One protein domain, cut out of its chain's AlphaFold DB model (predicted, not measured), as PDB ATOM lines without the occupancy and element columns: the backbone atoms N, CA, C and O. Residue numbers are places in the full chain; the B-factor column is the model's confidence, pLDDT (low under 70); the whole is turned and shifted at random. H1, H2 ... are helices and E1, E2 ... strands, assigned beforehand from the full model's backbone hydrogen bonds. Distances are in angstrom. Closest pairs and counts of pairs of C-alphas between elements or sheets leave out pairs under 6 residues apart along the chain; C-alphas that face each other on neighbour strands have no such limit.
ATOM      1  N   SER A  40      14.148  79.761  38.597       67.00
ATOM      2  CA  SER A  40      13.018  78.895  38.942       67.00
ATOM      3  C   SER A  40      12.273  78.356  37.717       67.00
ATOM      4  O   SER A  40      11.950  77.170  37.687       67.00
ATOM      5  N   GLN A  41      12.052  79.162  36.672       66.50
ATOM      6  CA  GLN A  41      11.431  78.685  35.427       66.50
ATOM      7  C   GLN A  41      12.317  77.700  34.679       66.50
ATOM      8  O   GLN A  41      11.837  76.691  34.165       66.50
ATOM      9  N   THR A  42      13.616  77.991  34.612       70.25
ATOM     10  CA  THR A  42      14.582  77.109  33.955       70.25
ATOM     11  C   THR A  42      14.611  75.752  34.655       70.25
ATOM     12  O   THR A  42      14.584  74.715  33.993       70.25
ATOM     13  N   ASN A  43      14.578  75.754  35.989       77.25
ATOM     14  CA  ASN A  43      14.512  74.542  36.799       77.25
ATOM     15  C   ASN A  43      13.186  73.787  36.611       77.25
ATOM     16  O   ASN A  43      13.218  72.570  36.431       77.25
ATOM     17  N   LEU A  44      12.040  74.480  36.566       74.31
ATOM     18  CA  LEU A  44      10.743  73.836  36.320       74.31
ATOM     19  C   LEU A  44      10.657  73.218  34.920       74.31
ATOM     20  O   LEU A  44      10.240  72.072  34.780       74.31
ATOM     21  N   ASN A  45      11.102  73.940  33.890       77.06
ATOM     22  CA  ASN A  45      11.125  73.442  32.515       77.06
ATOM     23  C   ASN A  45      12.094  72.259  32.358       77.06
ATOM     24  O   ASN A  45      11.793  71.310  31.630       77.06
ATOM     25  N   ARG A  46      13.236  72.275  33.062       79.06
ATOM     26  CA  ARG A  46      14.187  71.152  33.108       79.06
ATOM     27  C   ARG A  46      13.576  69.933  33.800       79.06
ATOM     28  O   ARG A  46      13.677  68.831  33.269       79.06
ATOM     29  N   TYR A  47      12.898  70.132  34.930       78.88
ATOM     30  CA  TYR A  47      12.179  69.069  35.629       78.88
ATOM     31  C   TYR A  47      11.068  68.470  34.754       78.88
ATOM     32  O   TYR A  47      11.028  67.256  34.568       78.88
ATOM     33  N   ALA A  48      10.224  69.301  34.136       75.19
ATOM     34  CA  ALA A  48       9.181  68.859  33.213       75.19
ATOM     35  C   ALA A  48       9.759  68.040  32.044       75.19
ATOM     36  O   ALA A  48       9.287  66.934  31.774       75.19
ATOM     37  N   SER A  49      10.849  68.525  31.436       77.50
ATOM     38  CA  SER A  49      11.558  67.818  30.360       77.50
ATOM     39  C   SER A  49      12.116  66.467  30.830       77.50
ATOM     40  O   SER A  49      11.970  65.472  30.129       77.50
ATOM     41  N   SER A  50      12.681  66.397  32.045       81.56
ATOM     42  CA  SER A  50      13.171  65.142  32.649       81.56
ATOM     43  C   SER A  50      12.061  64.116  32.916       81.56
ATOM     44  O   SER A  50      12.327  62.925  33.033       81.56
ATOM     45  N   LYS A  51      10.806  64.574  32.991       81.06
ATOM     46  CA  LYS A  51       9.604  63.744  33.133       81.06
ATOM     47  C   LYS A  51       8.899  63.484  31.796       81.06
ATOM     48  O   LYS A  51       7.770  63.007  31.798       81.06
ATOM     49  N   GLY A  52       9.527  63.824  30.666       74.94
ATOM     50  CA  GLY A  52       8.958  63.642  29.328       74.94
ATOM     51  C   GLY A  52       7.780  64.570  29.008       74.94
ATOM     52  O   GLY A  52       7.098  64.369  28.004       74.94
ATOM     53  N   ARG A  53       7.520  65.592  29.833       70.94
ATOM     54  CA  ARG A  53       6.453  66.567  29.581       70.94
ATOM     55  C   ARG A  53       6.922  67.577  28.537       70.94
ATOM     56  O   ARG A  53       8.008  68.141  28.654       70.94
ATOM     57  N   LYS A  54       6.089  67.812  27.521       64.81
ATOM     58  CA  LYS A  54       6.353  68.783  26.439       64.81
ATOM     59  C   LYS A  54       5.935  70.214  26.797       64.81
ATOM     60  O   LYS A  54       6.320  71.161  26.117       64.81
ATOM     61  N   GLU A  55       5.160  70.355  27.865       61.69
ATOM     62  CA  GLU A  55       4.681  71.616  28.421       61.69
ATOM     63  C   GLU A  55       5.853  72.466  28.920       61.69
ATOM     64  O   GLU A  55       6.681  72.009  29.710       61.69
ATOM     65  N   ARG A  56       5.927  73.717  28.462       62.97
ATOM     66  CA  ARG A  56       6.956  74.667  28.893       62.97
ATOM     67  C   ARG A  56       6.308  75.913  29.455       62.97
ATOM     68  O   ARG A  56       5.539  76.566  28.762       62.97
ATOM     69  N   ILE A  57       6.681  76.283  30.676       63.16
ATOM     70  CA  ILE A  57       6.353  77.595  31.220       63.16
ATOM     71  C   ILE A  57       7.148  78.620  30.424       63.16
ATOM     72  O   ILE A  57       8.380  78.681  30.511       63.16
ATOM     73  N   ARG A  58       6.433  79.425  29.646       61.41
ATOM     74  CA  ARG A  58       6.953  80.657  29.064       61.41
ATOM     75  C   ARG A  58       6.659  81.798  30.042       61.41
ATOM     76  O   ARG A  58       5.689  81.757  30.785       61.41
ATOM     77  N   LEU A  59       7.544  82.785  30.111       59.78
ATOM     78  CA  LEU A  59       7.170  84.128  30.551       59.78
ATOM     79  C   LEU A  59       7.554  85.025  29.392       59.78
ATOM     80  O   LEU A  59       8.729  85.335  29.198       59.78
ATOM     81  N   GLU A  60       6.574  85.366  28.569       60.28
ATOM     82  CA  GLU A  60       6.784  86.392  27.562       60.28
ATOM     83  C   GLU A  60       6.699  87.765  28.229       60.28
ATOM     84  O   GLU A  60       5.753  88.036  28.966       60.28
ATOM     85  N   ILE A  61       7.680  88.639  27.962       59.97
ATOM     86  CA  ILE A  61       7.646  90.045  28.422       59.97
ATOM     87  C   ILE A  61       6.375  90.731  27.920       59.97
ATOM     88  O   ILE A  61       5.790  91.569  28.600       59.97
ATOM     89  N   TYR A  62       5.954  90.361  26.713       67.56
ATOM     90  CA  TYR A  62       4.778  90.896  26.060       67.56
ATOM     91  C   TYR A  62       3.776  89.777  25.870       67.56
ATOM     92  O   TYR A  62       4.112  88.751  25.281       67.56
ATOM     93  N   ARG A  63       2.551  89.995  26.357       74.62
ATOM     94  CA  ARG A  63       1.479  89.018  26.208       74.62
ATOM     95  C   ARG A  63       1.216  88.754  24.720       74.62
ATOM     96  O   ARG A  63       0.989  89.712  23.971       74.62
ATOM     97  N   PRO A  64       1.264  87.488  24.291       80.31
ATOM     98  CA  PRO A  64       0.949  87.115  22.927       80.31
ATOM     99  C   PRO A  64      -0.541  87.370  22.635       80.31
ATOM    100  O   PRO A  64      -1.383  87.245  23.524       80.31
ATOM    101  N   VAL A  65      -0.869  87.747  21.394       86.88
ATOM    102  CA  VAL A  65      -2.240  88.064  20.959       86.88
ATOM    103  C   VAL A  65      -2.609  87.224  19.741       86.88
ATOM    104  O   VAL A  65      -1.919  87.277  18.721       86.88
ATOM    105  N   ILE A  66      -3.719  86.490  19.821       91.44
ATOM    106  CA  ILE A  66      -4.354  85.886  18.645       91.44
ATOM    107  C   ILE A  66      -5.356  86.888  18.085       91.44
ATOM    108  O   ILE A  66      -6.130  87.500  18.825       91.44
ATOM    109  N   TYR A  67      -5.345  87.060  16.771       93.31
ATOM    110  CA  TYR A  67      -6.250  87.953  16.070       93.31
ATOM    111  C   TYR A  67      -6.994  87.235  14.951       93.31
ATOM    112  O   TYR A  67      -6.502  86.268  14.365       93.31
ATOM    113  N   ALA A  68      -8.163  87.773  14.622       95.94
ATOM    114  CA  ALA A  68      -8.961  87.362  13.483       95.94
ATOM    115  C   ALA A  68      -9.319  88.575  12.612       95.94
ATOM    116  O   ALA A  68      -9.753  89.616  13.117       95.94
ATOM    117  N   ILE A  69      -9.123  88.450  11.300       96.62
ATOM    118  CA  ILE A  69      -9.465  89.464  10.296       96.62
ATOM    119  C   ILE A  69     -10.542  88.892   9.385       96.62
ATOM    120  O   ILE A  69     -10.320  87.857   8.763       96.62
ATOM    121  N   VAL A  70     -11.661  89.595   9.256       96.75
ATOM    122  CA  VAL A  70     -12.742  89.226   8.335       96.75
ATOM    123  C   VAL A  70     -12.565  89.992   7.032       96.75
ATOM    124  O   VAL A  70     -12.319  91.200   7.058       96.75
ATOM    125  N   LEU A  71     -12.685  89.287   5.908       95.50
ATOM    126  CA  LEU A  71     -12.726  89.864   4.568       95.50
ATOM    127  C   LEU A  71     -14.181  90.119   4.152       95.50
ATOM    128  O   LEU A  71     -15.006  89.202   4.169       95.50
ATOM    129  N   HIS A  72     -14.477  91.352   3.747       93.25
ATOM    130  CA  HIS A  72     -15.790  91.782   3.269       93.25
ATOM    131  C   HIS A  72     -15.722  92.152   1.789       93.25
ATOM    132  O   HIS A  72     -15.053  93.112   1.421       93.25
ATOM    133  N   ASP A  73     -16.441  91.400   0.958       91.56
ATOM    134  CA  ASP A  73     -16.527  91.602  -0.497       91.56
ATOM    135  C   ASP A  73     -17.945  91.243  -0.979       91.56
ATOM    136  O   ASP A  73     -18.203  90.198  -1.579       91.56
ATOM    137  N   GLY A  74     -18.921  92.068  -0.589       87.06
ATOM    138  CA  GLY A  74     -20.336  91.833  -0.881       87.06
ATOM    139  C   GLY A  74     -20.820  90.452  -0.416       87.06
ATOM    140  O   GLY A  74     -20.695  90.100   0.761       87.06
ATOM    141  N   SER A  75     -21.374  89.674  -1.354       87.81
ATOM    142  CA  SER A  75     -21.860  88.305  -1.128       87.81
ATOM    143  C   SER A  75     -20.773  87.227  -1.200       87.81
ATOM    144  O   SER A  75     -21.075  86.050  -1.003       87.81
ATOM    145  N   PHE A  76     -19.518  87.593  -1.469       89.56
ATOM    146  CA  PHE A  76     -18.406  86.650  -1.508       89.56
ATOM    147  C   PHE A  76     -18.102  86.122  -0.093       89.56
ATOM    148  O   PHE A  76     -18.176  86.890   0.873       89.56
ATOM    149  N   PRO A  77     -17.690  84.850   0.063       91.00
ATOM    150  CA  PRO A  77     -17.507  83.822  -0.970       91.00
ATOM    151  C   PRO A  77     -18.798  83.285  -1.594       91.00
ATOM    152  O   PRO A  77     -18.774  82.922  -2.769       91.00
ATOM    153  N   PHE A  78     -19.897  83.234  -0.841       93.06
ATOM    154  CA  PHE A  78     -21.229  82.860  -1.324       93.06
ATOM    155  C   PHE A  78     -22.301  83.146  -0.258       93.06
ATOM    156  O   PHE A  78     -21.998  83.370   0.917       93.06
ATOM    157  N   LYS A  79     -23.567  83.075  -0.678       91.31
ATOM    158  CA  LYS A  79     -24.727  82.904   0.201       91.31
ATOM    159  C   LYS A  79     -25.253  81.490   0.050       91.31
ATOM    160  O   LYS A  79     -25.287  80.970  -1.064       91.31
ATOM    161  N   ALA A  80     -25.635  80.867   1.153       87.38
ATOM    162  CA  ALA A  80     -26.221  79.540   1.106       87.38
ATOM    163  C   ALA A  80     -27.191  79.314   2.255       87.38
ATOM    164  O   ALA A  80     -26.948  79.758   3.374       87.38
ATOM    165  N   LYS A  81     -28.259  78.570   1.978       80.88
ATOM    166  CA  LYS A  81     -29.113  78.005   3.020       80.88
ATOM    167  C   LYS A  81     -28.432  76.792   3.641       80.88
ATOM    168  O   LYS A  81     -27.705  76.072   2.952       80.88
ATOM    169  N   ASP A  82     -28.698  76.560   4.919       71.06
ATOM    170  CA  ASP A  82     -28.368  75.283   5.540       71.06
ATOM    171  C   ASP A  82     -29.210  74.183   4.879       71.06
ATOM    172  O   ASP A  82     -30.439  74.234   4.896       71.06
ATOM    173  N   GLU A  83     -28.545  73.190   4.280       72.44
ATOM    174  CA  GLU A  83     -29.205  72.040   3.647       72.44
ATOM    175  C   GLU A  83     -30.052  71.235   4.653       72.44
ATOM    176  O   GLU A  83     -30.945  70.499   4.246       72.44
ATOM    177  N   ASN A  84     -29.794  71.376   5.959       69.62
ATOM    178  CA  ASN A  84     -30.515  70.672   7.019       69.62
ATOM    179  C   ASN A  84     -31.770  71.418   7.510       69.62
ATOM    180  O   ASN A  84     -32.470  70.901   8.379       69.62
ATOM    181  N   VAL A  85     -32.057  72.620   6.992       70.94
ATOM    182  CA  VAL A  85     -33.182  73.456   7.437       70.94
ATOM    183  C   VAL A  85     -34.057  73.838   6.241       70.94
ATOM    184  O   VAL A  85     -33.724  74.724   5.459       70.94
ATOM    185  N   GLU A  86     -35.218  73.190   6.128       59.81
ATOM    186  CA  GLU A  86     -36.129  73.280   4.972       59.81
ATOM    187  C   GLU A  86     -36.610  74.719   4.676       59.81
ATOM    188  O   GLU A  86     -36.714  75.121   3.520       59.81
ATOM    189  N   ASN A  87     -36.778  75.539   5.720       66.69
ATOM    190  CA  ASN A  87     -37.126  76.966   5.633       66.69
ATOM    191  C   ASN A  87     -35.995  77.889   6.122       66.69
ATOM    192  O   ASN A  87     -36.248  78.975   6.643       66.69
ATOM    193  N   GLY A  88     -34.740  77.455   5.986       64.31
ATOM    194  CA  GLY A  88     -33.581  78.210   6.451       64.31
ATOM    195  C   GLY A  88     -33.395  79.537   5.709       64.31
ATOM    196  O   GLY A  88     -33.531  79.616   4.481       64.31
ATOM    197  N   THR A  89     -33.049  80.582   6.457       79.00
ATOM    198  CA  THR A  89     -32.570  81.851   5.897       79.00
ATOM    199  C   THR A  89     -31.226  81.624   5.203       79.00
ATOM    200  O   THR A  89     -30.414  80.819   5.657       79.00
ATOM    201  N   GLU A  90     -30.978  82.319   4.090       85.00
ATOM    202  CA  GLU A  90     -29.652  82.298   3.467       85.00
ATOM    203  C   GLU A  90     -28.609  82.903   4.408       85.00
ATOM    204  O   GLU A  90     -28.691  84.073   4.783       85.00
ATOM    205  N   GLU A  91     -27.593  82.117   4.742       89.25
ATOM    206  CA  GLU A  91     -26.460  82.578   5.521       89.25
ATOM    207  C   GLU A  91     -25.397  83.180   4.607       89.25
ATOM    208  O   GLU A  91     -24.989  82.596   3.594       89.25
ATOM    209  N   GLN A  92     -24.912  84.362   4.987       93.69
ATOM    210  CA  GLN A  92     -23.759  84.973   4.348       93.69
ATOM    211  C   GLN A  92     -22.485  84.312   4.870       93.69
ATOM    212  O   GLN A  92     -22.129  84.465   6.041       93.69
ATOM    213  N   TRP A  93     -21.763  83.637   3.981       95.56
ATOM    214  CA  TRP A  93     -20.449  83.094   4.300       95.56
ATOM    215  C   TRP A  93     -19.389  84.188   4.229       95.56
ATOM    216  O   TRP A  93     -19.527  85.166   3.493       95.56
ATOM    217  N   LYS A  94     -18.329  84.041   5.021       96.44
ATOM    218  CA  LYS A  94     -17.220  84.988   5.145       96.44
ATOM    219  C   LYS A  94     -15.895  84.241   5.217       96.44
ATOM    220  O   LYS A  94     -15.805  83.150   5.785       96.44
ATOM    221  N   LEU A  95     -14.856  84.859   4.665       96.69
ATOM    222  CA  LEU A  95     -13.481  84.420   4.870       96.69
ATOM    223  C   LEU A  95     -12.889  85.145   6.071       96.69
ATOM    224  O   LEU A  95     -12.938  86.374   6.156       96.69
ATOM    225  N   CYS A  96     -12.300  84.375   6.977       97.12
ATOM    226  CA  CYS A  96     -11.620  84.903   8.143       97.12
ATOM    227  C   CYS A  96     -10.184  84.381   8.207       97.12
ATOM    228  O   CYS A  96      -9.941  83.178   8.115       97.12
ATOM    229  N   LYS A  97      -9.226  85.290   8.365       96.38
ATOM    230  CA  LYS A  97      -7.819  84.976   8.611       96.38
ATOM    231  C   LYS A  97      -7.593  84.950  10.114       96.38
ATOM    232  O   LYS A  97      -7.870  85.950  10.772       96.38
ATOM    233  N   VAL A  98      -7.033  83.867  10.640       95.25
ATOM    234  CA  VAL A  98      -6.633  83.755  12.056       95.25
ATOM    235  C   VAL A  98      -5.124  83.751  12.143       95.25
ATOM    236  O   VAL A  98      -4.485  83.052  11.372       95.25
ATOM    237  N   GLY A  99      -4.538  84.525  13.046       92.44
ATOM    238  CA  GLY A  99      -3.093  84.509  13.228       92.44
ATOM    239  C   GLY A  99      -2.663  85.008  14.590       92.44
ATOM    240  O   GLY A  99      -3.471  85.419  15.419       92.44
ATOM    241  N   PHE A 100      -1.357  85.003  14.790       88.75
ATOM    242  CA  PHE A 100      -0.711  85.412  16.025       88.75
ATOM    243  C   PHE A 100       0.162  86.664  15.821       88.75
ATOM    244  O   PHE A 100       0.779  86.853  14.769       88.75
ATOM    245  N   THR A 101       0.219  87.544  16.824       85.19
ATOM    246  CA  THR A 101       1.164  88.667  16.883       85.19
ATOM    247  C   THR A 101       1.687  88.872  18.306       85.19
ATOM    248  O   THR A 101       0.951  88.726  19.282       85.19
ATOM    249  N   GLN A 102       2.947  89.289  18.428       77.19
ATOM    250  CA  GLN A 102       3.562  89.713  19.688       77.19
ATOM    251  C   GLN A 102       3.995  91.177  19.563       77.19
ATOM    252  O   GLN A 102       4.509  91.588  18.521       77.19
ATOM    253  N   ARG A 103       3.770  91.997  20.597       65.56
ATOM    254  CA  ARG A 103       4.194  93.405  20.575       65.56
ATOM    255  C   ARG A 103       5.672  93.499  20.946       65.56
ATOM    256  O   ARG A 103       6.008  93.322  22.103       65.56
ATOM    257  N   SER A 104       6.529  93.838  19.988       54.84
ATOM    258  CA  SER A 104       7.829  94.463  20.285       54.84
ATOM    259  C   SER A 104       8.435  95.200  19.090       54.84
ATOM    260  O   SER A 104       9.109  96.197  19.315       54.84
ATOM    261  N   VAL A 105       8.158  94.797  17.837       49.28
ATOM    262  CA  VAL A 105       8.748  95.477  16.660       49.28
ATOM    263  C   VAL A 105       7.799  95.592  15.454       49.28
ATOM    264  O   VAL A 105       7.799  96.634  14.815       49.28
ATOM    265  N   ASN A 106       6.913  94.617  15.198       60.94
ATOM    266  CA  ASN A 106       6.028  94.603  14.020       60.94
ATOM    267  C   ASN A 106       4.607  94.122  14.369       60.94
ATOM    268  O   ASN A 106       4.426  93.039  14.924       60.94
ATOM    269  N   ASN A 107       3.578  94.914  14.047       81.00
ATOM    270  CA  ASN A 107       2.182  94.501  14.223       81.00
ATOM    271  C   ASN A 107       1.762  93.614  13.043       81.00
ATOM    272  O   ASN A 107       1.297  94.120  12.019       81.00
ATOM    273  N   LYS A 108       1.901  92.289  13.198       87.06
ATOM    274  CA  LYS A 108       1.641  91.336  12.111       87.06
ATOM    275  C   LYS A 108       0.206  91.405  11.597       87.06
ATOM    276  O   LYS A 108      -0.026  91.248  10.404       87.06
ATOM    277  N   MET A 109      -0.754  91.694  12.478       90.25
ATOM    278  CA  MET A 109      -2.151  91.906  12.090       90.25
ATOM    279  C   MET A 109      -2.290  93.084  11.117       90.25
ATOM    280  O   MET A 109      -3.010  92.973  10.126       90.25
ATOM    281  N   LYS A 110      -1.596  94.201  11.377       89.94
ATOM    282  CA  LYS A 110      -1.604  95.370  10.486       89.94
ATOM    283  C   LYS A 110      -0.956  95.043   9.139       89.94
ATOM    284  O   LYS A 110      -1.576  95.290   8.114       89.94
ATOM    285  N   GLU A 111       0.216  94.406   9.145       91.31
ATOM    286  CA  GLU A 111       0.892  93.980   7.910       91.31
ATOM    287  C   GLU A 111      -0.002  93.103   7.031       91.31
ATOM    288  O   GLU A 111      -0.084  93.311   5.825       91.31
ATOM    289  N   VAL A 112      -0.700  92.131   7.630       92.69
ATOM    290  CA  VAL A 112      -1.576  91.227   6.877       92.69
ATOM    291  C   VAL A 112      -2.759  91.979   6.270       92.69
ATOM    292  O   VAL A 112      -3.125  91.696   5.135       92.69
ATOM    293  N   ARG A 113      -3.334  92.967   6.967       92.31
ATOM    294  CA  ARG A 113      -4.388  93.825   6.393       92.31
ATOM    295  C   ARG A 113      -3.888  94.635   5.217       92.31
ATOM    296  O   ARG A 113      -4.553  94.670   4.188       92.31
ATOM    297  N   ASP A 114      -2.736  95.274   5.379       91.81
ATOM    298  CA  ASP A 114      -2.139  96.097   4.334       91.81
ATOM    299  C   ASP A 114      -1.785  95.229   3.116       91.81
ATOM    300  O   ASP A 114      -1.999  95.638   1.975       91.81
ATOM    301  N   GLN A 115      -1.347  93.986   3.344       93.25
ATOM    302  CA  GLN A 115      -1.119  93.013   2.282       93.25
ATOM    303  C   GLN A 115      -2.419  92.601   1.582       93.25
ATOM    304  O   GLN A 115      -2.448  92.637   0.358       93.25
ATOM    305  N   ILE A 116      -3.496  92.283   2.317       92.44
ATOM    306  CA  ILE A 116      -4.809  91.968   1.722       92.44
ATOM    307  C   ILE A 116      -5.284  93.128   0.846       92.44
ATOM    308  O   ILE A 116      -5.622  92.905  -0.310       92.44
ATOM    309  N   LYS A 117      -5.245  94.364   1.355       90.81
ATOM    310  CA  LYS A 117      -5.640  95.560   0.592       90.81
ATOM    311  C   LYS A 117      -4.833  95.742  -0.694       90.81
ATOM    312  O   LYS A 117      -5.351  96.267  -1.670       90.81
ATOM    313  N   LYS A 118      -3.561  95.339  -0.687       90.44
ATOM    314  CA  LYS A 118      -2.661  95.474  -1.836       90.44
ATOM    315  C   LYS A 118      -2.834  94.358  -2.869       90.44
ATOM    316  O   LYS A 118      -2.654  94.622  -4.054       90.44
ATOM    317  N   THR A 119      -3.080  93.119  -2.437       89.94
ATOM    318  CA  THR A 119      -3.032  91.939  -3.322       89.94
ATOM    319  C   THR A 119      -4.401  91.401  -3.704       89.94
ATOM    320  O   THR A 119      -4.552  90.894  -4.812       89.94
ATOM    321  N   TYR A 120      -5.399  91.508  -2.826       91.50
ATOM    322  CA  TYR A 120      -6.721  90.951  -3.078       91.50
ATOM    323  C   TYR A 120      -7.463  91.756  -4.144       91.50
ATOM    324  O   TYR A 120      -7.588  92.976  -4.049       91.50
ATOM    325  N   LYS A 121      -8.002  91.054  -5.143       90.12
ATOM    326  CA  LYS A 121      -8.852  91.643  -6.181       90.12
ATOM    327  C   LYS A 121     -10.322  91.365  -5.854       90.12
ATOM    328  O   LYS A 121     -10.690  90.182  -5.861       90.12
ATOM    329  N   PRO A 122     -11.141  92.404  -5.603       88.50
ATOM    330  CA  PRO A 122     -12.569  92.253  -5.339       88.50
ATOM    331  C   PRO A 122     -13.273  91.425  -6.416       88.50
ATOM    332  O   PRO A 122     -12.924  91.492  -7.598       88.50
ATOM    333  N   LYS A 123     -14.245  90.611  -6.004       84.62
ATOM    334  CA  LYS A 123     -15.017  89.737  -6.896       84.62
ATOM    335  C   LYS A 123     -16.409  90.275  -7.171       84.62
ATOM    336  O   LYS A 123     -16.891  90.106  -8.286       84.62
ATOM    337  N   ASN A 124     -17.040  90.895  -6.177       73.50
ATOM    338  CA  ASN A 124     -18.438  91.303  -6.270       73.50
ATOM    339  C   ASN A 124     -18.640  92.816  -6.149       73.50
ATOM    340  O   ASN A 124     -19.671  93.303  -6.605       73.50
ATOM    341  N   TRP A 125     -17.700  93.549  -5.545       70.44
ATOM    342  CA  TRP A 125     -17.788  94.996  -5.302       70.44
ATOM    343  C   TRP A 125     -16.638  95.787  -5.931       70.44
ATOM    344  O   TRP A 125     -15.637  95.214  -6.348       70.44
ATOM    345  N   GLU A 126     -16.786  97.116  -5.966       69.75
ATOM    346  CA  GLU A 126     -15.725  98.040  -6.395       69.75
ATOM    347  C   GLU A 126     -14.521  98.012  -5.440       69.75
ATOM    348  O   GLU A 126     -13.379  98.068  -5.890       69.75
ATOM    349  N   GLU A 127     -14.761  97.847  -4.132       81.81
ATOM    350  CA  GLU A 127     -13.702  97.733  -3.128       81.81
ATOM    351  C   GLU A 127     -14.042  96.675  -2.067       81.81
ATOM    352  O   GLU A 127     -15.127  96.658  -1.483       81.81
ATOM    353  N   ALA A 128     -13.082  95.789  -1.799       87.81
ATOM    354  CA  ALA A 128     -13.151  94.835  -0.703       87.81
ATOM    355  C   ALA A 128     -12.490  95.430   0.542       87.81
ATOM    356  O   ALA A 128     -11.408  96.014   0.476       87.81
ATOM    357  N   THR A 129     -13.113  95.241   1.702       92.00
ATOM    358  CA  THR A 129     -12.627  95.793   2.971       92.00
ATOM    359  C   THR A 129     -12.293  94.692   3.970       92.00
ATOM    360  O   THR A 129     -12.680  93.533   3.824       92.00
ATOM    361  N   THR A 130     -11.542  95.041   5.014       93.94
ATOM    362  CA  THR A 130     -11.182  94.109   6.091       93.94
ATOM    363  C   THR A 130     -11.529  94.697   7.452       93.94
ATOM    364  O   THR A 130     -11.156  95.841   7.719       93.94
ATOM    365  N   SER A 131     -12.134  93.911   8.345       93.69
ATOM    366  CA  SER A 131     -12.397  94.305   9.740       93.69
ATOM    367  C   SER A 131     -11.702  93.373  10.739       93.69
ATOM    368  O   SER A 131     -11.214  92.301  10.376       93.69
ATOM    369  N   THR A 132     -11.514  93.825  11.990       94.44
ATOM    370  CA  THR A 132     -10.902  92.981  13.040       94.44
ATOM    371  C   THR A 132     -12.078  92.366  13.742       94.44
ATOM    372  O   THR A 132     -12.862  93.116  14.312       94.44
ATOM    373  N   LEU A 133     -12.190  91.044  13.717       94.12
ATOM    374  CA  LEU A 133     -13.189  90.382  14.540       94.12
ATOM    375  C   LEU A 133     -12.780  90.470  16.009       94.12
ATOM    376  O   LEU A 133     -13.525  90.950  16.851       94.12
ATOM    377  N   PHE A 134     -11.548  90.064  16.303       93.31
ATOM    378  CA  PHE A 134     -10.973  90.199  17.631       93.31
ATOM    379  C   PHE A 134      -9.448  90.272  17.570       93.31
ATOM    380  O   PHE A 134      -8.818  89.870  16.590       93.31
ATOM    381  N   ALA A 135      -8.868  90.770  18.654       91.94
ATOM    382  CA  ALA A 135      -7.453  90.665  18.975       91.94
ATOM    383  C   ALA A 135      -7.377  90.423  20.485       91.94
ATOM    384  O   ALA A 135      -7.488  91.370  21.262       91.94
ATOM    385  N   LEU A 136      -7.300  89.153  20.886       89.44
ATOM    386  CA  LEU A 136      -7.407  88.741  22.285       89.44
ATOM    387  C   LEU A 136      -6.054  88.249  22.797       89.44
ATOM    388  O   LEU A 136      -5.388  87.460  22.110       89.44
ATOM    389  N   PRO A 137      -5.627  88.707  23.983       83.81
ATOM    390  CA  PRO A 137      -4.438  88.180  24.618       83.81
ATOM    391  C   PRO A 137      -4.683  86.746  25.092       83.81
ATOM    392  O   PRO A 137      -5.814  86.332  25.350       83.81
ATOM    393  N   PHE A 138      -3.603  85.991  25.255       78.06
ATOM    394  CA  PHE A 138      -3.631  84.757  26.034       78.06
ATOM    395  C   PHE A 138      -2.482  84.719  27.028       78.06
ATOM    396  O   PHE A 138      -1.541  85.516  26.957       78.06
ATOM    397  N   SER A 139      -2.621  83.835  28.017       66.81
ATOM    398  CA  SER A 139      -1.714  83.777  29.157       66.81
ATOM    399  C   SER A 139      -0.263  83.664  28.695       66.81
ATOM    400  O   SER A 139       0.093  82.797  27.903       66.81
ATOM    401  N   ALA A 140       0.599  84.521  29.247       57.38
ATOM    402  CA  ALA A 140       2.043  84.383  29.077       57.38
ATOM    403  C   ALA A 140       2.558  83.075  29.705       57.38
ATOM    404  O   ALA A 140       3.605  82.593  29.292       57.38
ATOM    405  N   ILE A 141       1.796  82.510  30.654       56.81
ATOM    406  CA  ILE A 141       2.005  81.224  31.327       56.81
ATOM    407  C   ILE A 141       1.172  80.142  30.608       56.81
ATOM    408  O   ILE A 141       0.471  79.358  31.241       56.81
ATOM    409  N   ASP A 142       1.160  80.138  29.275       55.44
ATOM    410  CA  ASP A 142       0.584  79.034  28.503       55.44
ATOM    411  C   ASP A 142       1.683  78.006  28.212       55.44
ATOM    412  O   ASP A 142       2.784  78.334  27.747       55.44
ATOM    413  N   THR A 143       1.391  76.746  28.519       57.50
ATOM    414  CA  THR A 143       2.269  75.616  28.216       57.50
ATOM    415  C   THR A 143       2.194  75.216  26.744       57.50
ATOM    416  O   THR A 143       3.151  74.629  26.227       57.50
ATOM    417  N   ASN A 144       1.110  75.577  26.049       66.31
ATOM    418  CA  ASN A 144       0.899  75.300  24.631       66.31
ATOM    419  C   ASN A 144       1.734  76.228  23.745       66.31
ATOM    420  O   ASN A 144       2.073  77.349  24.131       66.31
ATOM    421  N   LEU A 145       2.131  75.755  22.561       73.69
ATOM    422  CA  LEU A 145       2.804  76.600  21.571       73.69
ATOM    423  C   LEU A 145       1.789  77.554  20.935       73.69
ATOM    424  O   LEU A 145       0.636  77.188  20.723       73.69
ATOM    425  N   HIS A 146       2.228  78.764  20.574       77.62
ATOM    426  CA  HIS A 146       1.362  79.777  19.947       77.62
ATOM    427  C   HIS A 146       0.610  79.228  18.732       77.62
ATOM    428  O   HIS A 146      -0.571  79.508  18.568       77.62
ATOM    429  N   HIS A 147       1.272  78.385  17.935       80.62
ATOM    430  CA  HIS A 147       0.666  77.744  16.771       80.62
ATOM    431  C   HIS A 147      -0.434  76.730  17.134       80.62
ATOM    432  O   HIS A 147      -1.404  76.608  16.389       80.62
ATOM    433  N   ASP A 148      -0.317  76.028  18.266       84.50
ATOM    434  CA  ASP A 148      -1.335  75.087  18.748       84.50
ATOM    435  C   ASP A 148      -2.573  75.844  19.227       84.50
ATOM    436  O   ASP A 148      -3.705  75.500  18.880       84.50
ATOM    437  N   THR A 149      -2.355  76.919  19.990       85.69
ATOM    438  CA  THR A 149      -3.430  77.804  20.439       85.69
ATOM    439  C   THR A 149      -4.111  78.468  19.244       85.69
ATOM    440  O   THR A 149      -5.332  78.394  19.133       85.69
ATOM    441  N   GLU A 150      -3.359  79.013  18.287       89.81
ATOM    442  CA  GLU A 150      -3.911  79.569  17.047       89.81
ATOM    443  C   GLU A 150      -4.739  78.536  16.268       89.81
ATOM    444  O   GLU A 150      -5.864  78.832  15.864       89.81
ATOM    445  N   LYS A 151      -4.225  77.310  16.092       90.88
ATOM    446  CA  LYS A 151      -4.933  76.222  15.405       90.88
ATOM    447  C   LYS A 151      -6.253  75.881  16.102       90.88
ATOM    448  O   LYS A 151      -7.276  75.792  15.428       90.88
ATOM    449  N   ARG A 152      -6.254  75.764  17.434       91.00
ATOM    450  CA  ARG A 152      -7.464  75.509  18.233       91.00
ATOM    451  C   ARG A 152      -8.511  76.609  18.047       91.00
ATOM    452  O   ARG A 152      -9.688  76.312  17.869       91.00
ATOM    453  N   ILE A 153      -8.096  77.877  18.062       93.12
ATOM    454  CA  ILE A 153      -9.007  79.004  17.813       93.12
ATOM    455  C   ILE A 153      -9.534  78.970  16.379       93.12
ATOM    456  O   ILE A 153     -10.728  79.158  16.157       93.12
ATOM    457  N   ARG A 154      -8.673  78.660  15.407       94.25
ATOM    458  CA  ARG A 154      -9.056  78.521  14.000       94.25
ATOM    459  C   ARG A 154     -10.152  77.469  13.811       94.25
ATOM    460  O   ARG A 154     -11.124  77.734  13.112       94.25
ATOM    461  N   GLU A 155     -10.033  76.324  14.477       93.94
ATOM    462  CA  GLU A 155     -11.026  75.240  14.449       93.94
ATOM    463  C   GLU A 155     -12.372  75.631  15.073       93.94
ATOM    464  O   GLU A 155     -13.405  75.125  14.643       93.94
ATOM    465  N   LYS A 156     -12.377  76.537  16.058       95.56
ATOM    466  CA  LYS A 156     -13.599  77.086  16.670       95.56
ATOM    467  C   LYS A 156     -14.226  78.215  15.855       95.56
ATOM    468  O   LYS A 156     -15.427  78.450  15.948       95.56
ATOM    469  N   LEU A 157     -13.425  78.920  15.061       95.12
ATOM    470  CA  LEU A 157     -13.894  80.042  14.258       95.12
ATOM    471  C   LEU A 157     -14.559  79.599  12.950       95.12
ATOM    472  O   LEU A 157     -15.484  80.259  12.483       95.12
ATOM    473  N   GLY A 158     -14.090  78.507  12.346       95.50
ATOM    474  CA  GLY A 158     -14.618  78.053  11.066       95.50
ATOM    475  C   GLY A 158     -13.915  76.825  10.493       95.50
ATOM    476  O   GLY A 158     -13.062  76.197  11.121       95.50
ATOM    477  N   LYS A 159     -14.269  76.479   9.255       95.75
ATOM    478  CA  LYS A 159     -13.666  75.358   8.521       95.75
ATOM    479  C   LYS A 159     -12.482  75.824   7.687       95.75
ATOM    480  O   LYS A 159     -12.573  76.809   6.965       95.75
ATOM    481  N   SER A 160     -11.369  75.098   7.769       95.38
ATOM    482  CA  SER A 160     -10.126  75.462   7.076       95.38
ATOM    483  C   SER A 160     -10.273  75.439   5.554       95.38
ATOM    484  O   SER A 160     -10.711  74.440   4.981       95.38
ATOM    485  N   VAL A 161      -9.829  76.516   4.908       95.56
ATOM    486  CA  VAL A 161      -9.828  76.666   3.450       95.56
ATOM    487  C   VAL A 161      -8.644  75.911   2.828       95.56
ATOM    488  O   VAL A 161      -7.559  75.833   3.415       95.56
ATOM    489  N   LYS A 162      -8.851  75.326   1.641       94.62
ATOM    490  CA  LYS A 162      -7.806  74.714   0.802       94.62
ATOM    491  C   LYS A 162      -6.711  75.739   0.499       94.62
ATOM    492  O   LYS A 162      -7.003  76.893   0.182       94.62
ATOM    493  N   LYS A 163      -5.446  75.317   0.555       93.81
ATOM    494  CA  LYS A 163      -4.310  76.217   0.299       93.81
ATOM    495  C   LYS A 163      -4.392  76.789  -1.118       93.81
ATOM    496  O   LYS A 163      -4.145  77.971  -1.323       93.81
ATOM    497  N   GLU A 164      -4.802  75.957  -2.065       94.06
ATOM    498  CA  GLU A 164      -4.954  76.263  -3.486       94.06
ATOM    499  C   GLU A 164      -5.974  77.384  -3.695       94.06
ATOM    500  O   GLU A 164      -5.736  78.290  -4.485       94.06
ATOM    501  N   LYS A 165      -7.068  77.383  -2.920       93.69
ATOM    502  CA  LYS A 165      -8.078  78.447  -2.962       93.69
ATOM    503  C   LYS A 165      -7.557  79.764  -2.410       93.69
ATOM    504  O   LYS A 165      -7.837  80.810  -2.981       93.69
ATOM    505  N   ALA A 166      -6.784  79.730  -1.329       93.06
ATOM    506  CA  ALA A 166      -6.161  80.944  -0.818       93.06
ATOM    507  C   ALA A 166      -5.125  81.520  -1.804       93.06
ATOM    508  O   ALA A 166      -5.038  82.737  -1.938       93.06
ATOM    509  N   VAL A 167      -4.391  80.661  -2.524       93.81
ATOM    510  CA  VAL A 167      -3.474  81.072  -3.606       93.81
ATOM    511  C   VAL A 167      -4.239  81.681  -4.783       93.81
ATOM    512  O   VAL A 167      -3.876  82.757  -5.232       93.81
ATOM    513  N   GLU A 168      -5.315  81.040  -5.252       93.75
ATOM    514  CA  GLU A 168      -6.175  81.542  -6.342       93.75
ATOM    515  C   GLU A 168      -6.746  82.941  -6.053       93.75
ATOM    516  O   GLU A 168      -7.005  83.722  -6.966       93.75
ATOM    517  N   LEU A 169      -6.953  83.251  -4.773       92.38
ATOM    518  CA  LEU A 169      -7.497  84.522  -4.304       92.38
ATOM    519  C   LEU A 169      -6.417  85.554  -3.933       92.38
ATOM    520  O   LEU A 169      -6.765  86.599  -3.386       92.38
ATOM    521  N   ASP A 170      -5.135  85.273  -4.186       92.94
ATOM    522  CA  ASP A 170      -4.001  86.135  -3.812       92.94
ATOM    523  C   ASP A 170      -3.993  86.510  -2.312       92.94
ATOM    524  O   ASP A 170      -3.575  87.604  -1.909       92.94
ATOM    525  N   LEU A 171      -4.473  85.594  -1.460       93.12
ATOM    526  CA  LEU A 171      -4.575  85.816  -0.022       93.12
ATOM    527  C   LEU A 171      -3.238  85.526   0.678       93.12
ATOM    528  O   LEU A 171      -2.622  84.476   0.460       93.12
ATOM    529  N   PRO A 172      -2.785  86.406   1.586       92.38
ATOM    530  CA  PRO A 172      -1.555  86.182   2.330       92.38
ATOM    531  C   PRO A 172      -1.698  85.040   3.334       92.38
ATOM    532  O   PRO A 172      -2.770  84.810   3.887       92.38
ATOM    533  N   VAL A 173      -0.584  84.364   3.627       89.00
ATOM    534  CA  VAL A 173      -0.510  83.284   4.628       89.00
ATOM    535  C   VAL A 173      -1.582  82.207   4.393       89.00
ATOM    536  O   VAL A 173      -2.484  81.966   5.190       89.00
ATOM    537  N   THR A 174      -1.473  81.566   3.232       87.62
ATOM    538  CA  THR A 174      -2.494  80.721   2.582       87.62
ATOM    539  C   THR A 174      -3.093  79.585   3.423       87.62
ATOM    540  O   THR A 174      -4.151  79.066   3.084       87.62
ATOM    541  N   THR A 175      -2.463  79.185   4.526       87.56
ATOM    542  CA  THR A 175      -2.920  78.084   5.389       87.56
ATOM    543  C   THR A 175      -3.771  78.521   6.584       87.56
ATOM    544  O   THR A 175      -4.280  77.657   7.299       87.56
ATOM    545  N   GLU A 176      -3.905  79.826   6.817       93.12
ATOM    546  CA  GLU A 176      -4.508  80.422   8.021       93.12
ATOM    547  C   GLU A 176      -5.960  80.899   7.831       93.12
ATOM    548  O   GLU A 176      -6.542  81.525   8.721       93.12
ATOM    549  N   TRP A 177      -6.559  80.597   6.678       96.12
ATOM    550  CA  TRP A 177      -7.904  81.035   6.315       96.12
ATOM    551  C   TRP A 177      -8.972  80.005   6.672       96.12
ATOM    552  O   TRP A 177      -8.809  78.802   6.439       96.12
ATOM    553  N   VAL A 178     -10.095  80.494   7.193       96.94
ATOM    554  CA  VAL A 178     -11.300  79.710   7.459       96.94
ATOM    555  C   VAL A 178     -12.524  80.304   6.783       96.94
ATOM    556  O   VAL A 178     -12.636  81.519   6.622       96.94
ATOM    557  N   LEU A 179     -13.452  79.421   6.433       96.69
ATOM    558  CA  LEU A 179     -14.829  79.756   6.120       96.69
ATOM    559  C   LEU A 179     -15.669  79.743   7.388       96.69
ATOM    560  O   LEU A 179     -15.639  78.778   8.155       96.69
ATOM    561  N   THR A 180     -16.439  80.804   7.567       96.12
ATOM    562  CA  THR A 180     -17.407  80.959   8.650       96.12
ATOM    563  C   THR A 180     -18.636  81.712   8.142       96.12
ATOM    564  O   THR A 180     -18.675  82.094   6.970       96.12
ATOM    565  N   THR A 181     -19.635  81.920   8.990       95.25
ATOM    566  CA  THR A 181     -20.873  82.630   8.644       95.25
ATOM    567  C   THR A 181     -20.947  83.953   9.396       95.25
ATOM    568  O   THR A 181     -20.297  84.128  10.428       95.25
ATOM    569  N   GLN A 182     -21.718  84.909   8.873       94.75
ATOM    570  CA  GLN A 182     -21.939  86.183   9.560       94.75
ATOM    571  C   GLN A 182     -22.613  85.972  10.926       94.75
ATOM    572  O   GLN A 182     -22.151  86.543  11.903       94.75
ATOM    573  N   ASN A 183     -23.593  85.065  11.018       93.50
ATOM    574  CA  ASN A 183     -24.249  84.712  12.283       93.50
ATOM    575  C   ASN A 183     -23.237  84.218  13.332       93.50
ATOM    576  O   ASN A 183     -23.206  84.716  14.450       93.50
ATOM    577  N   HIS A 184     -22.335  83.305  12.948       95.12
ATOM    578  CA  HIS A 184     -21.296  82.796  13.854       95.12
ATOM    579  C   HIS A 184     -20.306  83.886  14.287       95.12
ATOM    580  O   HIS A 184     -19.808  83.889  15.410       95.12
ATOM    581  N   ILE A 185     -20.004  84.826  13.389       95.88
ATOM    582  CA  ILE A 185     -19.200  86.011  13.695       95.88
ATOM    583  C   ILE A 185     -19.905  86.890  14.742       95.88
ATOM    584  O   ILE A 185     -19.253  87.335  15.690       95.88
ATOM    585  N   ASP A 186     -21.207  87.112  14.589       94.88
ATOM    586  CA  ASP A 186     -22.012  87.945  15.482       94.88
ATOM    587  C   ASP A 186     -22.170  87.291  16.868       94.88
ATOM    588  O   ASP A 186     -22.045  87.970  17.891       94.88
ATOM    589  N   ASP A 187     -22.305  85.962  16.926       94.50
ATOM    590  CA  ASP A 187     -22.299  85.189  18.176       94.50
ATOM    591  C   ASP A 187     -20.975  85.360  18.936       94.50
ATOM    592  O   ASP A 187     -20.953  85.604  20.146       94.50
ATOM    593  N   ILE A 188     -19.841  85.288  18.230       95.00
ATOM    594  CA  ILE A 188     -18.517  85.502  18.826       95.00
ATOM    595  C   ILE A 188     -18.373  86.934  19.340       95.00
ATOM    596  O   ILE A 188     -17.857  87.132  20.442       95.00
ATOM    597  N   MET A 189     -18.812  87.933  18.569       93.62
ATOM    598  CA  MET A 189     -18.787  89.328  19.019       93.62
ATOM    599  C   MET A 189     -19.631  89.516  20.281       93.62
ATOM    600  O   MET A 189     -19.148  90.111  21.244       93.62
ATOM    601  N   THR A 190     -20.814  88.905  20.331       94.31
ATOM    602  CA  THR A 190     -21.689  88.918  21.509       94.31
ATOM    603  C   THR A 190     -21.006  88.314  22.739       94.31
ATOM    604  O   THR A 190     -21.048  88.898  23.822       94.31
ATOM    605  N   LEU A 191     -20.314  87.175  22.593       92.81
ATOM    606  CA  LEU A 191     -19.550  86.563  23.689       92.81
ATOM    607  C   LEU A 191     -18.418  87.476  24.189       92.81
ATOM    608  O   LEU A 191     -18.206  87.595  25.397       92.81
ATOM    609  N   ILE A 192     -17.707  88.144  23.276       91.50
ATOM    610  CA  ILE A 192     -16.649  89.103  23.623       91.50
ATOM    611  C   ILE A 192     -17.231  90.292  24.396       91.50
ATOM    612  O   ILE A 192     -16.672  90.696  25.417       91.50
ATOM    613  N   GLU A 193     -18.334  90.861  23.916       91.50
ATOM    614  CA  GLU A 193     -18.996  92.007  24.542       91.50
ATOM    615  C   GLU A 193     -19.548  91.667  25.923       91.50
ATOM    616  O   GLU A 193     -19.344  92.438  26.860       91.50
ATOM    617  N   LYS A 194     -20.139  90.479  26.082       90.94
ATOM    618  CA  LYS A 194     -20.600  89.972  27.377       90.94
ATOM    619  C   LYS A 194     -19.465  89.886  28.400       90.94
ATOM    620  O   LYS A 194     -19.605  90.372  29.516       90.94
ATOM    621  N   ARG A 195     -18.304  89.330  28.032       87.56
ATOM    622  CA  ARG A 195     -17.157  89.274  28.961       87.56
ATOM    623  C   ARG A 195     -16.668  90.665  29.357       87.56
ATOM    624  O   ARG A 195     -16.335  90.889  30.517       87.56
ATOM    625  N   ARG A 196     -16.659  91.606  28.407       87.25
ATOM    626  CA  ARG A 196     -16.282  93.001  28.677       87.25
ATOM    627  C   ARG A 196     -17.278  93.699  29.604       87.25
ATOM    628  O   ARG A 196     -16.841  94.455  30.468       87.25
ATOM    629  N   SER A 197     -18.582  93.463  29.450       88.00
ATOM    630  CA  SER A 197     -19.609  94.067  30.311       88.00
ATOM    631  C   SER A 197     -19.604  93.500  31.735       88.00
ATOM    632  O   SER A 197     -19.923  94.222  32.674       88.00
ATOM    633  N   GLU A 198     -19.145  92.260  31.915       88.38
ATOM    634  CA  GLU A 198     -18.887  91.636  33.222       88.38
ATOM    635  C   GLU A 198     -17.615  92.171  33.919       88.38
ATOM    636  O   GLU A 198     -17.267  91.724  35.011       88.38
ATOM    637  N   GLY A 199     -16.900  93.125  33.307       80.12
ATOM    638  CA  GLY A 199     -15.666  93.700  33.853       80.12
ATOM    639  C   GLY A 199     -14.446  92.779  33.747       80.12
ATOM    640  O   GLY A 199     -13.413  93.055  34.358       80.12
ATOM    641  N   LEU A 200     -14.546  91.693  32.976       77.56
ATOM    642  CA  LEU A 200     -13.455  90.754  32.733       77.56
ATOM    643  C   LEU A 200     -12.699  91.130  31.450       77.56
ATOM    644  O   LEU A 200     -13.284  91.539  30.444       77.56
ATOM    645  N   GLU A 201     -11.375  90.956  31.457       77.12
ATOM    646  CA  GLU A 201     -10.593  90.999  30.219       77.12
ATOM    647  C   GLU A 201     -11.005  89.794  29.360       77.12
ATOM    648  O   GLU A 201     -10.828  88.647  29.768       77.12
ATOM    649  N   ALA A 202     -11.586  90.045  28.184       77.38
ATOM    650  CA  ALA A 202     -11.902  88.970  27.251       77.38
ATOM    651  C   ALA A 202     -10.598  88.308  26.779       77.38
ATOM    652  O   ALA A 202      -9.725  88.969  26.210       77.38
ATOM    653  N   ASP A 203     -10.492  87.003  26.987       83.69
ATOM    654  CA  ASP A 203      -9.372  86.182  26.546       83.69
ATOM    655  C   ASP A 203      -9.866  85.034  25.651       83.69
ATOM    656  O   ASP A 203     -11.015  84.992  25.204       83.69
ATOM    657  N   LEU A 204      -8.973  84.096  25.344       84.56
ATOM    658  CA  LEU A 204      -9.292  82.969  24.473       84.56
ATOM    659  C   LEU A 204     -10.245  81.934  25.087       84.56
ATOM    660  O   LEU A 204     -10.698  81.046  24.360       84.56
ATOM    661  N   ASP A 205     -10.588  82.022  26.374       85.06
ATOM    662  CA  ASP A 205     -11.477  81.049  27.010       85.06
ATOM    663  C   ASP A 205     -12.922  81.161  26.525       85.06
ATOM    664  O   ASP A 205     -13.647  80.166  26.577       85.06
ATOM    665  N   ILE A 206     -13.322  82.294  25.937       88.62
ATOM    666  CA  ILE A 206     -14.639  82.444  25.293       88.62
ATOM    667  C   ILE A 206     -14.876  81.381  24.208       88.62
ATOM    668  O   ILE A 206     -15.996  80.927  23.998       88.62
ATOM    669  N   PHE A 207     -13.810  80.907  23.550       90.31
ATOM    670  CA  PHE A 207     -13.908  79.892  22.497       90.31
ATOM    671  C   PHE A 207     -14.229  78.494  23.045       90.31
ATOM    672  O   PHE A 207     -14.560  77.594  22.268       90.31
ATOM    673  N   LYS A 208     -14.167  78.288  24.369       88.38
ATOM    674  CA  LYS A 208     -14.654  77.065  25.028       88.38
ATOM    675  C   LYS A 208     -16.183  76.983  25.000       88.38
ATOM    676  O   LYS A 208     -16.722  75.879  24.990       88.38
ATOM    677  N   GLU A 209     -16.869  78.126  24.945       89.25
ATOM    678  CA  GLU A 209     -18.336  78.207  24.892       89.25
ATOM    679  C   GLU A 209     -18.880  77.879  23.492       89.25
ATOM    680  O   GLU A 209     -20.023  77.444  23.348       89.25
ATOM    681  N   ILE A 210     -18.037  77.989  22.461       91.19
ATOM    682  CA  ILE A 210     -18.392  77.669  21.078       91.19
ATOM    683  C   ILE A 210     -18.420  76.150  20.884       91.19
ATOM    684  O   ILE A 210     -17.381  75.477  20.846       91.19
ATOM    685  N   LYS A 211     -19.628  75.597  20.743       86.94
ATOM    686  CA  LYS A 211     -19.858  74.153  20.549       86.94
ATOM    687  C   LYS A 211     -20.063  73.773  19.089       86.94
ATOM    688  O   LYS A 211     -19.579  72.728  18.664       86.94
ATOM    689  N   VAL A 212     -20.758  74.620  18.338       88.56
ATOM    690  CA  VAL A 212     -21.109  74.380  16.938       88.56
ATOM    691  C   VAL A 212     -20.263  75.298  16.069       88.56
ATOM    692  O   VAL A 212     -20.068  76.462  16.398       88.56
ATOM    693  N   VAL A 213     -19.717  74.746  14.989       92.12
ATOM    694  CA  VAL A 213     -18.935  75.490  13.997       92.12
ATOM    695  C   VAL A 213     -19.639  75.310  12.661       92.12
ATOM    696  O   VAL A 213     -19.882  74.155  12.289       92.12
ATOM    697  N   PRO A 214     -19.949  76.397  11.937       91.75
ATOM    698  CA  PRO A 214     -20.719  76.317  10.706       91.75
ATOM    699  C   PRO A 214     -20.022  75.419   9.682       91.75
ATOM    700  O   PRO A 214     -18.792  75.417   9.546       91.75
ATOM    701  N   VAL A 215     -20.815  74.633   8.953       91.81
ATOM    702  CA  VAL A 215     -20.343  73.752   7.880       91.81
ATOM    703  C   VAL A 215     -21.015  74.178   6.578       91.81
ATOM    704  O   VAL A 215     -22.239  74.238   6.539       91.81
ATOM    705  N   PRO A 216     -20.255  74.490   5.514       91.38
ATOM    706  CA  PRO A 216     -20.862  74.927   4.268       91.38
ATOM    707  C   PRO A 216     -21.618  73.778   3.588       91.38
ATOM    708  O   PRO A 216     -21.336  72.612   3.879       91.38
ATOM    709  N   PRO A 217     -22.543  74.072   2.661       90.31
ATOM    710  CA  PRO A 217     -23.249  73.056   1.878       90.31
ATOM    711  C   PRO A 217     -22.286  72.105   1.163       90.31
ATOM    712  O   PRO A 217     -21.173  72.502   0.795       90.31
ATOM    713  N   LYS A 218     -22.698  70.859   0.894       89.12
ATOM    714  CA  LYS A 218     -21.800  69.808   0.360       89.12
ATOM    715  C   LYS A 218     -21.091  70.220  -0.932       89.12
ATOM    716  O   LYS A 218     -19.924  69.880  -1.142       89.12
ATOM    717  N   LYS A 219     -21.784  70.971  -1.792       89.06
ATOM    718  CA  LYS A 219     -21.228  71.507  -3.044       89.06
ATOM    719  C   LYS A 219     -20.057  72.461  -2.787       89.06
ATOM    720  O   LYS A 219     -19.022  72.354  -3.445       89.06
ATOM    721  N   GLU A 220     -20.195  73.345  -1.805       91.56
ATOM    722  CA  GLU A 220     -19.161  74.313  -1.436       91.56
ATOM    723  C   GLU A 220     -18.037  73.659  -0.621       91.56
ATOM    724  O   GLU A 220     -16.877  74.036  -0.780       91.56
ATOM    725  N   GLN A 221     -18.318  72.614   0.166       91.19
ATOM    726  CA  GLN A 221     -17.273  71.876   0.891       91.19
ATOM    727  C   GLN A 221     -16.174  71.366  -0.046       91.19
ATOM    728  O   GLN A 221     -14.998  71.627   0.192       91.19
ATOM    729  N   LYS A 222     -16.547  70.711  -1.154       89.81
ATOM    730  CA  LYS A 222     -15.583  70.190  -2.144       89.81
ATOM    731  C   LYS A 222     -14.730  71.293  -2.773       89.81
ATOM    732  O   LYS A 222     -13.543  71.092  -3.047       89.81
ATOM    733  N   LYS A 223     -15.343  72.457  -3.000       92.62
ATOM    734  CA  LYS A 223     -14.702  73.616  -3.625       92.62
ATOM    735  C   LYS A 223     -13.738  74.321  -2.673       92.62
ATOM    736  O   LYS A 223     -12.686  74.768  -3.122       92.62
ATOM    737  N   TRP A 224     -14.085  74.421  -1.393       93.50
ATOM    738  CA  TRP A 224     -13.401  75.313  -0.460       93.50
ATOM    739  C   TRP A 224     -12.597  74.627   0.633       93.50
ATOM    740  O   TRP A 224     -11.570  75.170   1.030       93.50
ATOM    741  N   LEU A 225     -13.054  73.494   1.162       92.69
ATOM    742  CA  LEU A 225     -12.501  72.919   2.388       92.69
ATOM    743  C   LEU A 225     -11.433  71.885   2.098       92.69
ATOM    744  O   LEU A 225     -11.573  71.105   1.165       92.69
TER     745      LEU A 225
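This is residues 40 to 225 of the 229 residues of an uncharacterized protein of Stylophora pistillata (UniProt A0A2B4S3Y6). A strongly twisted sheet of four strands forms the core, with H2 covering one face and H3 and H5 on the other. H1 lies far out at one end of the long axis, beyond residues 51 to 64, and the loop of residues 73 to 90 reaches toward the other end. The printed part has 186 residues with seven named helices and four named strands, in the order H1 E1 E2 H2 E3 H3 H4 E4 H5 H6 H7; the sheet's order is E3 E1 E2 E4, all antiparallel. The class is mixed, helices and strands; the whole is compact, with a radius of gyration of the C-alphas of 18.4 A, and elongated, spanning 57 by 38 by 35 A.

The strands are E3, residues 129 to 137, 24.4 A; E1, 65 to 72, 22.6 A; E2, 91 to 101, 30.5 A; and E4, 177 to 181. The helices are H2, residues 108 to 119, 16.1 A; H3, 146 to 157, 16.3 A; H5, 182 to 197, 22.3 A; H1, 40 to 50, 15.1 A; H4, 163 to 168; H6, 204 to 208; and H7, 218 to 224. H1 begins at C-alpha 40 (13.018, 78.895, 38.942), E2 at C-alpha 91 (-26.460, 82.578, 5.521), and H7 ends at C-alpha 224 (-13.401, 75.313, -0.460).

E1 and E2 form an antiparallel hairpin, with N 67 and O 99 at 2.8 A. E3 pairs with E1, N 72 and O 129 at 2.8 A, and E4 with E2, N 94 and O 180 at 2.8 A. E2, H2 and E3 make a split strand-helix-strand unit, E1 lying between its two strands, with a right-handed crossover. The arrangement has three layers, helices on both faces of the sheet. H2 lies over E1 at a height of 9.3 A over the sheet, the closest C-alphas, of Tyr 67 and Met 109, 6.9 A apart. H3 lies over E2 at a height of 8.3 A, Val 98 and Arg 154 having the closest C-alphas, 6.1 A. H5 stands at the sheet's level, at 0.2 A. H3, with residues 153 to 156, and H6 only just touch, with 3 pairs of C-alphas within 8 A, the closest those of Lys 156 and Phe 207, 6.5 A. H4 and H6 only graze the sheet. H7 is close to but not clearly touching H4, the C-alphas of Lys 165 and Trp 224 being 6.7 A apart. Every O i to N i+4 pair is within hydrogen-bond range in H1, H2, H3, H4 and H5; H7 has 2 of 3, and H6 0 of 1 but 2 of 2 O i to N i+3 pairs.

The C-alphas of Asn 43 and Asn 87, the two farthest apart, are 60.4 A apart. The printed part has no cut. The links H1 to E1 and E1 to E2 are long. The mean pLDDT of the printed part is 85.0; 26 residues are under 70, among them 54 to 62 and 139 to 144.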